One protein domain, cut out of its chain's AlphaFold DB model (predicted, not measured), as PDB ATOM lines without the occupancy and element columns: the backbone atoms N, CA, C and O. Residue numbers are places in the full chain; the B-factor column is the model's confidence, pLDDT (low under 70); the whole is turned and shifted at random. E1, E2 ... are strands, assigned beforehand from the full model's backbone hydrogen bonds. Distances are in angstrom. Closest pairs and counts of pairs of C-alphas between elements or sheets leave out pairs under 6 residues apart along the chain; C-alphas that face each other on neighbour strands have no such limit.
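AT A GLANCE: This is residues 291 to 403 and 412 to 422 of the 528 residues of an uncharacterized protein of Neisseria sp (UniProt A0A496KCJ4). A compact body of three small antiparallel sheets has one long hairpin, E7 and E8, running out of it, whose tip, residues 378 to 383, sticks out free. In the body, sheet E2 E5 E6 is face to face with sheet E1 E9 and, partly and with strands crossed, with sheet E3 E4 E7 E8: a stack of sheets, face to face in turn. The printed part has 124 residues, no named helix and nine strands, E1 to E9 in order, class all strand. It is compact, with a radius of gyration of the C-alphas of 16.0 A, and spans 56 by 38 by 22 A.

HOW THE PARTS SIT: Begin at E1, residues 291 to 300, antiparallel to E9, residues 414 to 422; N 294 and O 419 are within hydrogen-bond range, 2.8 A. E2, residues 312 to 315, is antiparallel to E5, residues 337 to 346, with N 314 and O 343 at 2.9 A. E5 forms a hairpin with E6, residues 349 to 360, with N 342 and O 354 at 2.8 A. The closest C-alphas of E1 and E6, Gly 298 and Ile 350, are 4.3 A apart. E3, residues 319 to 322, and E4, residues 325 to 332, form a hairpin, with N 320 and O 327 at 2.8 A. E4 is antiparallel to E7, residues 366 to 379, with N 330 and O 368 at 2.9 A. E7 and E8, residues 382 to 394, pair at N 375 and O 386, 2.8 A.

IN THESE COORDINATES: Find C-alpha 291 at (28.203, 51.130, -32.007); E1 runs 24.8 A and bends by 62 degrees at residue 296. E7 runs 37.4 A to C-alpha 379 at (14.498, 40.200, 11.230), and E8 36.3 A.

THE WHOLE: Residues 404 to 411 are not printed, a gap of 15.7 A between C-alphas 403 and 412. The link E1 to E2 is long. Mean pLDDT of the printed part is 71.0; 51 residues are under 70, among them 387 to 403.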
ATOM      1  N   GLU A 291      28.629  50.983 -30.611       89.25
ATOM      2  CA  GLU A 291      28.203  51.130 -32.007       89.25
ATOM      3  C   GLU A 291      27.871  49.782 -32.643       89.25
ATOM      4  O   GLU A 291      26.900  49.659 -33.387       89.25
ATOM      5  N   SER A 292      28.644  48.751 -32.307       84.44
ATOM      6  CA  SER A 292      28.479  47.395 -32.821       84.44
ATOM      7  C   SER A 292      28.863  46.357 -31.768       84.44
ATOM      8  O   SER A 292      29.652  46.631 -30.863       84.44
ATOM      9  N   VAL A 293      28.297  45.154 -31.888       86.00
ATOM     10  CA  VAL A 293      28.705  43.978 -31.109       86.00
ATOM     11  C   VAL A 293      28.752  42.777 -32.050       86.00
ATOM     12  O   VAL A 293      27.710  42.254 -32.447       86.00
ATOM     13  N   ALA A 294      29.949  42.357 -32.450       75.56
ATOM     14  CA  ALA A 294      30.137  41.225 -33.350       75.56
ATOM     15  C   ALA A 294      30.203  39.914 -32.557       75.56
ATOM     16  O   ALA A 294      31.038  39.748 -31.670       75.56
ATOM     17  N   VAL A 295      29.329  38.961 -32.890       74.06
ATOM     18  CA  VAL A 295      29.328  37.620 -32.288       74.06
ATOM     19  C   VAL A 295      30.324  36.740 -33.043       74.06
ATOM     20  O   VAL A 295      30.035  36.277 -34.143       74.06
ATOM     21  N   THR A 296      31.502  36.501 -32.468       66.88
ATOM     22  CA  THR A 296      32.567  35.691 -33.094       66.88
ATOM     23  C   THR A 296      32.494  34.212 -32.694       66.88
ATOM     24  O   THR A 296      32.936  33.330 -33.425       66.88
ATOM     25  N   SER A 297      31.871  33.921 -31.552       65.31
ATOM     26  CA  SER A 297      31.341  32.601 -31.186       65.31
ATOM     27  C   SER A 297      30.017  32.825 -30.475       65.31
ATOM     28  O   SER A 297      29.949  33.692 -29.613       65.31
ATOM     29  N   GLY A 298      28.977  32.055 -30.799       61.50
ATOM     30  CA  GLY A 298      27.665  32.167 -30.148       61.50
ATOM     31  C   GLY A 298      27.532  31.420 -28.817       61.50
ATOM     32  O   GLY A 298      26.555  31.611 -28.094       61.50
ATOM     33  N   GLY A 299      28.488  30.548 -28.488       69.12
ATOM     34  CA  GLY A 299      28.413  29.666 -27.320       69.12
ATOM     35  C   GLY A 299      27.281  28.620 -27.376       69.12
ATOM     36  O   GLY A 299      26.725  28.353 -28.441       69.12
ATOM     37  N   GLY A 300      26.946  28.022 -26.228       61.56
ATOM     38  CA  GLY A 300      25.790  27.144 -25.999       61.56
ATOM     39  C   GLY A 300      26.091  25.722 -25.489       61.56
ATOM     40  O   GLY A 300      27.173  25.172 -25.702       61.56
ATOM     41  N   SER A 301      25.093  25.116 -24.824       54.09
ATOM     42  CA  SER A 301      24.959  23.667 -24.551       54.09
ATOM     43  C   SER A 301      23.494  23.262 -24.291       54.09
ATOM     44  O   SER A 301      22.604  24.114 -24.238       54.09
ATOM     45  N   SER A 302      23.223  21.959 -24.121       49.06
ATOM     46  CA  SER A 302      21.864  21.449 -23.846       49.06
ATOM     47  C   SER A 302      21.244  22.032 -22.563       49.06
ATOM     48  O   SER A 302      21.955  22.261 -21.585       49.06
ATOM     49  N   PRO A 303      19.907  22.184 -22.506       48.59
ATOM     50  CA  PRO A 303      19.211  22.862 -21.406       48.59
ATOM     51  C   PRO A 303      19.114  22.055 -20.093       48.59
ATOM     52  O   PRO A 303      18.516  22.531 -19.131       48.59
ATOM     53  N   SER A 304      19.687  20.849 -20.026       45.59
ATOM     54  CA  SER A 304      19.407  19.824 -19.004       45.59
ATOM     55  C   SER A 304      19.762  20.177 -17.548       45.59
ATOM     56  O   SER A 304      19.366  19.434 -16.659       45.59
ATOM     57  N   TYR A 305      20.479  21.280 -17.294       47.28
ATOM     58  CA  TYR A 305      20.852  21.739 -15.942       47.28
ATOM     59  C   TYR A 305      20.726  23.267 -15.735       47.28
ATOM     60  O   TYR A 305      21.326  23.820 -14.818       47.28
ATOM     61  N   GLY A 306      19.959  23.975 -16.576       52.03
ATOM     62  CA  GLY A 306      19.699  25.417 -16.393       52.03
ATOM     63  C   GLY A 306      20.899  26.347 -16.635       52.03
ATOM     64  O   GLY A 306      20.998  27.414 -16.032       52.03
ATOM     65  N   MET A 307      21.810  25.936 -17.521       50.91
ATOM     66  CA  MET A 307      23.047  26.649 -17.881       50.91
ATOM     67  C   MET A 307      23.125  26.897 -19.403       50.91
ATOM     68  O   MET A 307      24.150  26.662 -20.035       50.91
ATOM     69  N   GLY A 308      22.009  27.298 -20.018       63.69
ATOM     70  CA  GLY A 308      21.934  27.670 -21.436       63.69
ATOM     71  C   GLY A 308      21.467  29.113 -21.615       63.69
ATOM     72  O   GLY A 308      20.921  29.708 -20.686       63.69
ATOM     73  N   TYR A 309      21.642  29.675 -22.810       76.62
ATOM     74  CA  TYR A 309      21.038  30.966 -23.142       76.62
ATOM     75  C   TYR A 309      19.534  30.785 -23.416       76.62
ATOM     76  O   TYR A 309      19.171  29.874 -24.166       76.62
ATOM     77  N   PRO A 310      18.639  31.607 -22.834       82.75
ATOM     78  CA  PRO A 310      17.208  31.530 -23.122       82.75
ATOM     79  C   PRO A 310      16.932  31.824 -24.601       82.75
ATOM     80  O   PRO A 310      17.252  32.911 -25.068       82.75
ATOM     81  N   ASN A 311      16.324  30.893 -25.343       86.50
ATOM     82  CA  ASN A 311      15.964  31.131 -26.748       86.50
ATOM     83  C   ASN A 311      14.995  32.317 -26.904       86.50
ATOM     84  O   ASN A 311      14.211  32.615 -26.003       86.50
ATOM     85  N   GLY A 312      15.043  32.973 -28.064       89.69
ATOM     86  CA  GLY A 312      14.237  34.149 -28.390       89.69
ATOM     87  C   GLY A 312      15.066  35.427 -28.510       89.69
ATOM     88  O   GLY A 312      16.296  35.394 -28.558       89.69
ATOM     89  N   ARG A 313      14.374  36.566 -28.591       93.69
ATOM     90  CA  ARG A 313      14.987  37.899 -28.577       93.69
ATOM     91  C   ARG A 313      14.811  38.521 -27.203       93.69
ATOM     92  O   ARG A 313      13.688  38.596 -26.708       93.69
ATOM     93  N   HIS A 314      15.909  38.991 -26.626       94.19
ATOM     94  CA  HIS A 314      15.945  39.562 -25.281       94.19
ATOM     95  C   HIS A 314      16.705  40.876 -25.289       94.19
ATOM     96  O   HIS A 314      17.658  41.026 -26.047       94.19
ATOM     97  N   ARG A 315      16.323  41.821 -24.432       94.50
ATOM     98  CA  ARG A 315      17.026  43.102 -24.297       94.50
ATOM     99  C   ARG A 315      17.840  43.185 -23.016       94.50
ATOM    100  O   ARG A 315      17.493  42.562 -22.014       94.50
ATOM    101  N   THR A 316      18.910  43.974 -23.019       90.94
ATOM    102  CA  THR A 316      19.603  44.288 -21.764       90.94
ATOM    103  C   THR A 316      18.661  45.039 -20.813       90.94
ATOM    104  O   THR A 316      17.890  45.900 -21.235       90.94
ATOM    105  N   GLY A 317      18.659  44.653 -19.534       86.00
ATOM    106  CA  GLY A 317      17.689  45.096 -18.523       86.00
ATOM    107  C   GLY A 317      16.327  44.379 -18.554       86.00
ATOM    108  O   GLY A 317      15.493  44.619 -17.681       86.00
ATOM    109  N   GLN A 318      16.067  43.490 -19.521       91.31
ATOM    110  CA  GLN A 318      14.837  42.691 -19.556       91.31
ATOM    111  C   GLN A 318      14.919  41.516 -18.574       91.31
ATOM    112  O   GLN A 318      15.902  40.779 -18.568       91.31
ATOM    113  N   ARG A 319      13.846  41.280 -17.806       88.81
ATOM    114  CA  ARG A 319      13.672  40.042 -17.028       88.81
ATOM    115  C   ARG A 319      13.183  38.904 -17.918       88.81
ATOM    116  O   ARG A 319      12.200  39.054 -18.643       88.81
ATOM    117  N   ILE A 320      13.845  37.758 -17.823       88.38
ATOM    118  CA  ILE A 320      13.641  36.593 -18.682       88.38
ATOM    119  C   ILE A 320      13.362  35.384 -17.791       88.38
ATOM    120  O   ILE A 320      14.250  34.912 -17.085       88.38
ATOM    121  N   ASN A 321      12.134  34.869 -17.821       86.88
ATOM    122  CA  ASN A 321      11.787  33.631 -17.124       86.88
ATOM    123  C   ASN A 321      12.224  32.435 -17.977       86.88
ATOM    124  O   ASN A 321      11.631  32.175 -19.023       86.88
ATOM    125  N   ALA A 322      13.256  31.713 -17.547       79.00
ATOM    126  CA  ALA A 322      13.789  30.555 -18.260       79.00
ATOM    127  C   ALA A 322      14.381  29.539 -17.279       79.00
ATOM    128  O   ALA A 322      14.854  29.908 -16.211       79.00
ATOM    129  N   PHE A 323      14.355  28.250 -17.625       74.81
ATOM    130  CA  PHE A 323      14.991  27.176 -16.839       74.81
ATOM    131  C   PHE A 323      14.634  27.158 -15.329       74.81
ATOM    132  O   PHE A 323      15.438  26.742 -14.499       74.81
ATOM    133  N   GLY A 324      13.435  27.630 -14.962       74.50
ATOM    134  CA  GLY A 324      12.983  27.737 -13.566       74.50
ATOM    135  C   GLY A 324      13.573  28.911 -12.767       74.50
ATOM    136  O   GLY A 324      13.481  28.909 -11.542       74.50
ATOM    137  N   ARG A 325      14.191  29.901 -13.426       75.31
ATOM    138  CA  ARG A 325      14.815  31.088 -12.813       75.31
ATOM    139  C   ARG A 325      14.505  32.363 -13.607       75.31
ATOM    140  O   ARG A 325      14.015  32.304 -14.735       75.31
ATOM    141  N   VAL A 326      14.814  33.515 -13.012       83.12
ATOM    142  CA  VAL A 326      14.814  34.816 -13.696       83.12
ATOM    143  C   VAL A 326      16.243  35.145 -14.123       83.12
ATOM    144  O   VAL A 326      17.158  35.083 -13.303       83.12
ATOM    145  N   TYR A 327      16.427  35.524 -15.383       83.56
ATOM    146  CA  TYR A 327      17.687  36.036 -15.922       83.56
ATOM    147  C   TYR A 327      17.529  37.475 -16.425       83.56
ATOM    148  O   TYR A 327      16.423  37.916 -16.734       83.56
ATOM    149  N   GLU A 328      18.639  38.199 -16.515       87.06
ATOM    150  CA  GLU A 328      18.726  39.565 -17.034       87.06
ATOM    151  C   GLU A 328      20.044  39.712 -17.806       87.06
ATOM    152  O   GLU A 328      21.117  39.520 -17.234       87.06
ATOM    153  N   PHE A 329      19.990  40.036 -19.101       88.31
ATOM    154  CA  PHE A 329      21.201  40.452 -19.818       88.31
ATOM    155  C   PHE A 329      21.577  41.876 -19.394       88.31
ATOM    156  O   PHE A 329      20.708  42.734 -19.254       88.31
ATOM    157  N   THR A 330      22.863  42.161 -19.226       86.12
ATOM    158  CA  THR A 330      23.372  43.494 -18.876       86.12
ATOM    159  C   THR A 330      24.631  43.818 -19.676       86.12
ATOM    160  O   THR A 330      25.319  42.925 -20.166       86.12
ATOM    161  N   VAL A 331      24.934  45.111 -19.819       84.56
ATOM    162  CA  VAL A 331      26.250  45.579 -20.270       84.56
ATOM    163  C   VAL A 331      27.035  45.988 -19.032       84.56
ATOM    164  O   VAL A 331      26.573  46.846 -18.280       84.56
ATOM    165  N   ALA A 332      28.194  45.375 -18.810       72.81
ATOM    166  CA  ALA A 332      29.022  45.618 -17.635       72.81
ATOM    167  C   ALA A 332      30.310  46.359 -18.009       72.81
ATOM    168  O   ALA A 332      31.221  45.780 -18.592       72.81
ATOM    169  N   ASP A 333      30.380  47.629 -17.621       71.44
ATOM    170  CA  ASP A 333      31.550  48.511 -17.643       71.44
ATOM    171  C   ASP A 333      31.244  49.647 -16.656       71.44
ATOM    172  O   ASP A 333      30.121  50.146 -16.627       71.44
ATOM    173  N   GLN A 334      32.201  50.012 -15.804       62.47
ATOM    174  CA  GLN A 334      32.013  51.060 -14.792       62.47
ATOM    175  C   GLN A 334      32.101  52.476 -15.377       62.47
ATOM    176  O   GLN A 334      31.668  53.430 -14.735       62.47
ATOM    177  N   SER A 335      32.675  52.628 -16.573       66.75
ATOM    178  CA  SER A 335      32.881  53.926 -17.219       66.75
ATOM    179  C   SER A 335      31.651  54.449 -17.964       66.75
ATOM    180  O   SER A 335      31.487  55.666 -18.050       66.75
ATOM    181  N   GLY A 336      30.786  53.549 -18.449       77.38
ATOM    182  CA  GLY A 336      29.658  53.868 -19.322       77.38
ATOM    183  C   GLY A 336      28.302  53.389 -18.809       77.38
ATOM    184  O   GLY A 336      28.197  52.557 -17.910       77.38
ATOM    185  N   SER A 337      27.224  53.931 -19.378       83.50
ATOM    186  CA  SER A 337      25.854  53.600 -18.964       83.50
ATOM    187  C   SER A 337      24.822  53.747 -20.085       83.50
ATOM    188  O   SER A 337      25.029  54.459 -21.069       83.50
ATOM    189  N   GLY A 338      23.669  53.089 -19.916       85.06
ATOM    190  CA  GLY A 338      22.490  53.270 -20.770       85.06
ATOM    191  C   GLY A 338      22.442  52.435 -22.054       85.06
ATOM    192  O   GLY A 338      21.550  52.667 -22.868       85.06
ATOM    193  N   ALA A 339      23.354  51.477 -22.256       91.06
ATOM    194  CA  ALA A 339      23.306  50.605 -23.427       91.06
ATOM    195  C   ALA A 339      22.116  49.626 -23.394       91.06
ATOM    196  O   ALA A 339      21.957  48.825 -22.466       91.06
ATOM    197  N   VAL A 340      21.320  49.656 -24.464       94.25
ATOM    198  CA  VAL A 340      20.238  48.708 -24.748       94.25
ATOM    199  C   VAL A 340      20.633  47.881 -25.966       94.25
ATOM    200  O   VAL A 340      20.664  48.382 -27.089       94.25
ATOM    201  N   LEU A 341      20.927  46.605 -25.748       95.00
ATOM    202  CA  LEU A 341      21.249  45.641 -26.799       95.00
ATOM    203  C   LEU A 341      20.084  44.661 -26.943       95.00
ATOM    204  O   LEU A 341      19.498  44.281 -25.935       95.00
ATOM    205  N   GLU A 342      19.761  44.238 -28.164       96.25
ATOM    206  CA  GLU A 342      18.841  43.131 -28.449       96.25
ATOM    207  C   GLU A 342      19.657  41.887 -28.823       96.25
ATOM    208  O   GLU A 342      20.254  41.812 -29.897       96.25
ATOM    209  N   ILE A 343      19.696  40.918 -27.912       94.06
ATOM    210  CA  ILE A 343      20.373  39.635 -28.051       94.06
ATOM    211  C   ILE A 343      19.400  38.657 -28.708       94.06
ATOM    212  O   ILE A 343      18.332  38.375 -28.162       94.06
ATOM    213  N   THR A 344      19.773  38.116 -29.866       92.94
ATOM    214  CA  THR A 344      19.048  37.020 -30.516       92.94
ATOM    215  C   THR A 344      19.703  35.698 -30.143       92.94
ATOM    216  O   THR A 344      20.879  35.473 -30.430       92.94
ATOM    217  N   VAL A 345      18.931  34.821 -29.507       89.00
ATOM    218  CA  VAL A 345      19.355  33.487 -29.087       89.00
ATOM    219  C   VAL A 345      18.541  32.437 -29.836       89.00
ATOM    220  O   VAL A 345      17.308  32.442 -29.788       89.00
ATOM    221  N   ALA A 346      19.227  31.500 -30.485       84.06
ATOM    222  CA  ALA A 346      18.620  30.330 -31.110       84.06
ATOM    223  C   ALA A 346      19.434  29.074 -30.780       84.06
ATOM    224  O   ALA A 346      20.662  29.112 -30.740       84.06
ATOM    225  N   ASN A 347      18.754  27.950 -30.543       79.12
ATOM    226  CA  ASN A 347      19.368  26.674 -30.155       79.12
ATOM    227  C   ASN A 347      20.331  26.787 -28.949       79.12
ATOM    228  O   ASN A 347      21.354  26.109 -28.889       79.12
ATOM    229  N   ASN A 348      19.988  27.645 -27.982       72.12
ATOM    230  CA  ASN A 348      20.785  28.003 -26.801       72.12
ATOM    231  C   ASN A 348      22.152  28.635 -27.131       72.12
ATOM    232  O   ASN A 348      23.064  28.560 -26.309       72.12
ATOM    233  N   SER A 349      22.291  29.249 -28.308       79.75
ATOM    234  CA  SER A 349      23.476  29.963 -28.792       79.75
ATOM    235  C   SER A 349      23.093  31.402 -29.146       79.75
ATOM    236  O   SER A 349      22.017  31.629 -29.703       79.75
ATOM    237  N   ILE A 350      23.937  32.386 -28.832       83.56
ATOM    238  CA  ILE A 350      23.753  33.757 -29.324       83.56
ATOM    239  C   ILE A 350      24.066  33.757 -30.822       83.56
ATOM    240  O   ILE A 350      25.186  33.467 -31.225       83.56
ATOM    241  N   THR A 351      23.083  34.087 -31.654       84.50
ATOM    242  CA  THR A 351      23.237  34.122 -33.118       84.50
ATOM    243  C   THR A 351      23.362  35.536 -33.677       84.50
ATOM    244  O   THR A 351      23.752  35.704 -34.829       84.50
ATOM    245  N   GLY A 352      23.081  36.559 -32.868       86.31
ATOM    246  CA  GLY A 352      23.301  37.957 -33.225       86.31
ATOM    247  C   GLY A 352      23.021  38.895 -32.057       86.31
ATOM    248  O   GLY A 352      22.247  38.564 -31.157       86.31
ATOM    249  N   ILE A 353      23.639  40.075 -32.080       93.44
ATOM    250  CA  ILE A 353      23.359  41.168 -31.147       93.44
ATOM    251  C   ILE A 353      23.160  42.442 -31.966       93.44
ATOM    252  O   ILE A 353      24.032  42.832 -32.738       93.44
ATOM    253  N   THR A 354      22.019  43.097 -31.779       93.69
ATOM    254  CA  THR A 354      21.702  44.383 -32.407       93.69
ATOM    255  C   THR A 354      21.792  45.484 -31.360       93.69
ATOM    256  O   THR A 354      21.173  45.390 -30.300       93.69
ATOM    257  N   VAL A 355      22.531  46.555 -31.644       94.31
ATOM    258  CA  VAL A 355      22.559  47.740 -30.778       94.31
ATOM    259  C   VAL A 355      21.268  48.534 -30.991       94.31
ATOM    260  O   VAL A 355      21.034  49.054 -32.078       94.31
ATOM    261  N   ILE A 356      20.419  48.623 -29.963       93.12
ATOM    262  CA  ILE A 356      19.186  49.434 -29.985       93.12
ATOM    263  C   ILE A 356      19.473  50.840 -29.442       93.12
ATOM    264  O   ILE A 356      18.980  51.834 -29.964       93.12
ATOM    265  N   ASN A 357      20.304  50.924 -28.403       91.50
ATOM    266  CA  ASN A 357      20.894  52.156 -27.896       91.50
ATOM    267  C   ASN A 357      22.326  51.846 -27.443       91.50
ATOM    268  O   ASN A 357      22.532  50.937 -26.644       91.50
ATOM    269  N   GLY A 358      23.309  52.599 -27.929       87.19
ATOM    270  CA  GLY A 358      24.708  52.420 -27.539       87.19
ATOM    271  C   GLY A 358      25.045  52.900 -26.124       87.19
ATOM    272  O   GLY A 358      26.131  52.611 -25.625       87.19
ATOM    273  N   GLY A 359      24.143  53.643 -25.479       90.88
ATOM    274  CA  GLY A 359      24.428  54.352 -24.236       90.88
ATOM    275  C   GLY A 359      25.501  55.425 -24.433       90.88
ATOM    276  O   GLY A 359      25.554  56.068 -25.481       90.88
ATOM    277  N   ARG A 360      26.346  55.640 -23.424       86.25
ATOM    278  CA  ARG A 360      27.444  56.619 -23.454       86.25
ATOM    279  C   ARG A 360      28.601  56.219 -22.544       86.25
ATOM    280  O   ARG A 360      28.415  55.408 -21.639       86.25
ATOM    281  N   ASP A 361      29.745  56.860 -22.768       83.62
ATOM    282  CA  ASP A 361      30.943  56.857 -21.916       83.62
ATOM    283  C   ASP A 361      31.631  55.495 -21.694       83.62
ATOM    284  O   ASP A 361      32.543  55.392 -20.875       83.62
ATOM    285  N   TYR A 362      31.266  54.468 -22.463       79.44
ATOM    286  CA  TYR A 362      31.894  53.151 -22.415       79.44
ATOM    287  C   TYR A 362      33.349  53.193 -22.899       79.44
ATOM    288  O   TYR A 362      33.686  53.886 -23.865       79.44
ATOM    289  N   THR A 363      34.207  52.409 -22.244       71.69
ATOM    290  CA  THR A 363      35.628  52.245 -22.599       71.69
ATOM    291  C   THR A 363      36.006  50.791 -22.841       71.69
ATOM    292  O   THR A 363      36.853  50.541 -23.699       71.69
ATOM    293  N   ASN A 364      35.369  49.853 -22.134       71.19
ATOM    294  CA  ASN A 364      35.550  48.414 -22.302       71.19
ATOM    295  C   ASN A 364      34.278  47.638 -21.884       71.19
ATOM    296  O   ASN A 364      34.267  46.975 -20.841       71.19
ATOM    297  N   PRO A 365      33.178  47.747 -22.649       77.56
ATOM    298  CA  PRO A 365      31.945  47.029 -22.367       77.56
ATOM    299  C   PRO A 365      32.051  45.552 -22.709       77.56
ATOM    300  O   PRO A 365      32.579  45.165 -23.747       77.56
ATOM    301  N   ARG A 366      31.436  44.743 -21.851       77.69
ATOM    302  CA  ARG A 366      31.150  43.324 -22.075       77.69
ATOM    303  C   ARG A 366      29.669  43.058 -21.838       77.69
ATOM    304  O   ARG A 366      29.037  43.725 -21.012       77.69
ATOM    305  N   LEU A 367      29.113  42.072 -22.535       80.31
ATOM    306  CA  LEU A 367      27.801  41.534 -22.183       80.31
ATOM    307  C   LEU A 367      27.966  40.666 -20.929       80.31
ATOM    308  O   LEU A 367      29.004  40.041 -20.730       80.31
ATOM    309  N   GLN A 368      26.933  40.581 -20.103       78.31
ATOM    310  CA  GLN A 368      26.803  39.577 -19.050       78.31
ATOM    311  C   GLN A 368      25.366  39.060 -19.018       78.31
ATOM    312  O   GLN A 368      24.434  39.786 -19.360       78.31
ATOM    313  N   MET A 369      25.169  37.810 -18.596       80.50
ATOM    314  CA  MET A 369      23.844  37.308 -18.229       80.50
ATOM    315  C   MET A 369      23.820  37.073 -16.724       80.50
ATOM    316  O   MET A 369      24.555  36.230 -16.216       80.50
ATOM    317  N   LEU A 370      22.985  37.816 -16.006       75.38
ATOM    318  CA  LEU A 370      22.810  37.706 -14.563       75.38
ATOM    319  C   LEU A 370      21.622  36.790 -14.256       75.38
ATOM    320  O   LEU A 370      20.595  36.872 -14.921       75.38
ATOM    321  N   ALA A 371      21.737  35.948 -13.233       74.38
ATOM    322  CA  ALA A 371      20.595  35.316 -12.584       74.38
ATOM    323  C   ALA A 371      20.091  36.235 -11.458       74.38
ATOM    324  O   ALA A 371      20.881  36.708 -10.635       74.38
ATOM    325  N   VAL A 372      18.781  36.476 -11.418       75.12
ATOM    326  CA  VAL A 372      18.113  37.342 -10.435       75.12
ATOM    327  C   VAL A 372      17.336  36.468  -9.454       75.12
ATOM    328  O   VAL A 372      16.552  35.611  -9.867       75.12
ATOM    329  N   TYR A 373      17.542  36.673  -8.154       72.75
ATOM    330  CA  TYR A 373      16.861  35.917  -7.101       72.75
ATOM    331  C   TYR A 373      16.477  36.812  -5.920       72.75
ATOM    332  O   TYR A 373      17.187  37.748  -5.559       72.75
ATOM    333  N   SER A 374      15.340  36.510  -5.298       69.12
ATOM    334  CA  SER A 374      14.858  37.222  -4.113       69.12
ATOM    335  C   SER A 374      15.362  36.546  -2.845       69.12
ATOM    336  O   SER A 374      15.024  35.395  -2.574       69.12
ATOM    337  N   VAL A 375      16.129  37.275  -2.038       60.88
ATOM    338  CA  VAL A 375      16.560  36.854  -0.702       60.88
ATOM    339  C   VAL A 375      15.635  37.496   0.327       60.88
ATOM    340  O   VAL A 375      15.588  38.720   0.462       60.88
ATOM    341  N   THR A 376      14.895  36.675   1.071       65.50
ATOM    342  CA  THR A 376      14.065  37.135   2.194       65.50
ATOM    343  C   THR A 376      14.816  36.921   3.499       65.50
ATOM    344  O   THR A 376      15.019  35.783   3.919       65.50
ATOM    345  N   ILE A 377      15.198  38.012   4.159       60.22
ATOM    346  CA  ILE A 377      15.841  37.982   5.476       60.22
ATOM    347  C   ILE A 377      14.755  38.181   6.540       60.22
ATOM    348  O   ILE A 377      13.975  39.134   6.473       60.22
ATOM    349  N   LYS A 378      14.696  37.276   7.523       60.44
ATOM    350  CA  LYS A 378      13.803  37.399   8.683       60.44
ATOM    351  C   LYS A 378      14.505  38.187   9.787       60.44
ATOM    352  O   LYS A 378      15.493  37.710  10.339       60.44
ATOM    353  N   THR A 379      13.989  39.363  10.131       49.00
ATOM    354  CA  THR A 379      14.498  40.200  11.230       49.00
ATOM    355  C   THR A 379      13.369  40.476  12.217       49.00
ATOM    356  O   THR A 379      12.618  41.441  12.072       49.00
ATOM    357  N   GLY A 380      13.223  39.597  13.213       62.47
ATOM    358  CA  GLY A 380      12.116  39.659  14.170       62.47
ATOM    359  C   GLY A 380      10.750  39.465  13.487       62.47
ATOM    360  O   GLY A 380      10.653  38.652  12.566       62.47
ATOM    361  N   PRO A 381       9.692  40.192  13.900       63.88
ATOM    362  CA  PRO A 381       8.347  40.045  13.333       63.88
ATOM    363  C   PRO A 381       8.191  40.605  11.904       63.88
ATOM    364  O   PRO A 381       7.104  40.516  11.339       63.88
ATOM    365  N   PHE A 382       9.250  41.160  11.300       55.59
ATOM    366  CA  PHE A 382       9.217  41.739   9.956       55.59
ATOM    367  C   PHE A 382      10.174  41.010   8.999       55.59
ATOM    368  O   PHE A 382      11.364  40.834   9.276       55.59
ATOM    369  N   ASN A 383       9.652  40.621   7.834       64.19
ATOM    370  CA  ASN A 383      10.443  40.079   6.730       64.19
ATOM    371  C   ASN A 383      10.925  41.228   5.836       64.19
ATOM    372  O   ASN A 383      10.110  42.033   5.387       64.19
ATOM    373  N   LYS A 384      12.222  41.270   5.514       64.50
ATOM    374  CA  LYS A 384      12.777  42.195   4.520       64.50
ATOM    375  C   LYS A 384      13.277  41.404   3.315       64.50
ATOM    376  O   LYS A 384      14.267  40.681   3.407       64.50
ATOM    377  N   THR A 385      12.586  41.543   2.187       65.38
ATOM    378  CA  THR A 385      12.982  40.922   0.917       65.38
ATOM    379  C   THR A 385      13.836  41.890   0.106       65.38
ATOM    380  O   THR A 385      13.475  43.054  -0.058       65.38
ATOM    381  N   ARG A 386      14.969  41.409  -0.409       71.19
ATOM    382  CA  ARG A 386      15.857  42.135  -1.325       71.19
ATOM    383  C   ARG A 386      16.172  41.241  -2.518       71.19
ATOM    384  O   ARG A 386      16.425  40.055  -2.347       71.19
ATOM    385  N   GLU A 387      16.189  41.810  -3.715       68.19
ATOM    386  CA  GLU A 387      16.707  41.113  -4.892       68.19
ATOM    387  C   GLU A 387      18.239  41.163  -4.906       68.19
ATOM    388  O   GLU A 387      18.843  42.227  -4.748       68.19
ATOM    389  N   GLU A 388      18.864  40.009  -5.114       68.06
ATOM    390  CA  GLU A 388      20.272  39.888  -5.468       68.06
ATOM    391  C   GLU A 388      20.402  39.479  -6.944       68.06
ATOM    392  O   GLU A 388      19.529  38.823  -7.524       68.06
ATOM    393  N   ARG A 389      21.511  39.893  -7.556       66.12
ATOM    394  CA  ARG A 389      21.901  39.538  -8.921       66.12
ATOM    395  C   ARG A 389      23.286  38.909  -8.868       66.12
ATOM    396  O   ARG A 389      24.193  39.513  -8.299       66.12
ATOM    397  N   THR A 390      23.452  37.756  -9.502       55.09
ATOM    398  CA  THR A 390      24.739  37.051  -9.605       55.09
ATOM    399  C   THR A 390      25.012  36.728 -11.065       55.09
ATOM    400  O   THR A 390      24.088  36.384 -11.798       55.09
ATOM    401  N   VAL A 391      26.266  36.848 -11.513       54.06
ATOM    402  CA  VAL A 391      26.643  36.508 -12.894       54.06
ATOM    403  C   VAL A 391      26.375  35.021 -13.135       54.06
ATOM    404  O   VAL A 391      26.873  34.168 -12.408       54.06
ATOM    405  N   GLY A 392      25.541  34.720 -14.129       47.28
ATOM    406  CA  GLY A 392      25.198  33.362 -14.541       47.28
ATOM    407  C   GLY A 392      26.088  32.832 -15.665       47.28
ATOM    408  O   GLY A 392      26.392  31.644 -15.658       47.28
ATOM    409  N   VAL A 393      26.487  33.695 -16.613       51.00
ATOM    410  CA  VAL A 393      27.423  33.410 -17.725       51.00
ATOM    411  C   VAL A 393      28.136  34.716 -18.137       51.00
ATOM    412  O   VAL A 393      27.501  35.779 -18.105       51.00
ATOM    413  N   SER A 394      29.420  34.650 -18.517       40.03
ATOM    414  CA  SER A 394      30.210  35.795 -19.021       40.03
ATOM    415  C   SER A 394      30.466  35.686 -20.533       40.03
ATOM    416  O   SER A 394      30.155  34.667 -21.151       40.03
ATOM    417  N   PHE A 395      30.977  36.759 -21.143       47.88
ATOM    418  CA  PHE A 395      31.219  36.851 -22.584       47.88
ATOM    419  C   PHE A 395      32.425  37.770 -22.881       47.88
ATOM    420  O   PHE A 395      32.329  38.964 -22.613       47.88
ATOM    421  N   ASP A 396      33.524  37.247 -23.447       34.03
ATOM    422  CA  ASP A 396      34.768  38.002 -23.737       34.03
ATOM    423  C   ASP A 396      35.453  37.560 -25.061       34.03
ATOM    424  O   ASP A 396      35.231  36.458 -25.560       34.03
ATOM    425  N   THR A 397      36.305  38.430 -25.621       27.05
ATOM    426  CA  THR A 397      37.174  38.255 -26.818       27.05
ATOM    427  C   THR A 397      38.447  37.420 -26.547       27.05
ATOM    428  O   THR A 397      38.867  37.377 -25.396       27.05
ATOM    429  N   LEU A 398      39.240  36.843 -27.475       25.56
ATOM    430  CA  LEU A 398      39.249  36.458 -28.920       25.56
ATOM    431  C   LEU A 398      40.604  35.703 -29.163       25.56
ATOM    432  O   LEU A 398      41.467  35.778 -28.286       25.56
ATOM    433  N   PRO A 399      40.937  35.145 -30.352       37.44
ATOM    434  CA  PRO A 399      40.236  34.228 -31.264       37.44
ATOM    435  C   PRO A 399      40.933  32.825 -31.333       37.44
ATOM    436  O   PRO A 399      41.851  32.547 -30.570       37.44
ATOM    437  N   ASN A 400      40.539  31.975 -32.303       25.92
ATOM    438  CA  ASN A 400      41.053  30.616 -32.629       25.92
ATOM    439  C   ASN A 400      40.725  29.500 -31.603       25.92
ATOM    440  O   ASN A 400      40.866  29.668 -30.400       25.92
ATOM    441  N   GLY A 401      40.314  28.283 -31.977       26.22
ATOM    442  CA  GLY A 401      39.974  27.658 -33.266       26.22
ATOM    443  C   GLY A 401      39.478  26.221 -32.974       26.22
ATOM    444  O   GLY A 401      39.835  25.663 -31.937       26.22
ATOM    445  N   ARG A 402      38.587  25.639 -33.794       27.88
ATOM    446  CA  ARG A 402      37.948  24.330 -33.501       27.88
ATOM    447  C   ARG A 402      38.829  23.129 -33.868       27.88
ATOM    448  O   ARG A 402      39.687  23.250 -34.730       27.88
ATOM    449  N   ASN A 403      38.482  21.964 -33.315       27.27
ATOM    450  CA  ASN A 403      38.436  20.695 -34.049       27.27
ATOM    451  C   ASN A 403      37.384  19.780 -33.399       27.27
ATOM    452  O   ASN A 403      37.435  19.535 -32.197       27.27
ATOM    453  N   ALA A 412      29.153  20.551 -21.901       36.41
ATOM    454  CA  ALA A 412      29.524  21.781 -21.196       36.41
ATOM    455  C   ALA A 412      29.236  22.975 -22.125       36.41
ATOM    456  O   ALA A 412      29.419  22.854 -23.339       36.41
ATOM    457  N   GLY A 413      28.752  24.094 -21.580       41.59
ATOM    458  CA  GLY A 413      28.456  25.301 -22.356       41.59
ATOM    459  C   GLY A 413      29.721  25.902 -22.951       41.59
ATOM    460  O   GLY A 413      30.625  26.267 -22.207       41.59
ATOM    461  N   ARG A 414      29.787  26.040 -24.281       52.41
ATOM    462  CA  ARG A 414      30.740  26.980 -24.896       52.41
ATOM    463  C   ARG A 414      30.256  28.394 -24.526       52.41
ATOM    464  O   ARG A 414      29.059  28.641 -24.629       52.41
ATOM    465  N   GLU A 415      31.111  29.315 -24.090       58.31
ATOM    466  CA  GLU A 415      30.684  30.717 -23.909       58.31
ATOM    467  C   GLU A 415      30.683  31.471 -25.250       58.31
ATOM    468  O   GLU A 415      31.335  31.053 -26.219       58.31
ATOM    469  N   ALA A 416      29.898  32.551 -25.341       55.69
ATOM    470  CA  ALA A 416      29.894  33.410 -26.522       55.69
ATOM    471  C   ALA A 416      31.050  34.426 -26.454       55.69
ATOM    472  O   ALA A 416      31.342  34.995 -25.406       55.69
ATOM    473  N   VAL A 417      31.700  34.646 -27.593       58.72
ATOM    474  CA  VAL A 417      32.863  35.527 -27.764       58.72
ATOM    475  C   VAL A 417      32.378  36.738 -28.550       58.72
ATOM    476  O   VAL A 417      31.899  36.568 -29.674       58.72
ATOM    477  N   LEU A 418      32.435  37.926 -27.943       66.81
ATOM    478  CA  LEU A 418      31.750  39.133 -28.420       66.81
ATOM    479  C   LEU A 418      32.720  40.314 -28.545       66.81
ATOM    480  O   LEU A 418      33.285  40.739 -27.543       66.81
ATOM    481  N   GLU A 419      32.874  40.877 -29.743       72.38
ATOM    482  CA  GLU A 419      33.713  42.061 -29.979       72.38
ATOM    483  C   GLU A 419      32.867  43.342 -30.000       72.38
ATOM    484  O   GLU A 419      31.971  43.489 -30.830       72.38
ATOM    485  N   PHE A 420      33.155  44.277 -29.091       78.94
ATOM    486  CA  PHE A 420      32.440  45.547 -28.965       78.94
ATOM    487  C   PHE A 420      33.144  46.671 -29.732       78.94
ATOM    488  O   PHE A 420      34.261  47.064 -29.395       78.94
ATOM    489  N   GLY A 421      32.460  47.255 -30.716       79.56
ATOM    490  CA  GLY A 421      32.856  48.525 -31.316       79.56
ATOM    491  C   GLY A 421      32.345  49.693 -30.477       79.56
ATOM    492  O   GLY A 421      31.140  49.804 -30.244       79.56
ATOM    493  N   ILE A 422      33.239  50.582 -30.044       82.75
ATOM    494  CA  ILE A 422      32.881  51.852 -29.397       82.75
ATOM    495  C   ILE A 422      32.903  52.971 -30.439       82.75
ATOM    496  O   ILE A 422      33.926  53.198 -31.083       82.75
TER     497      ILE A 422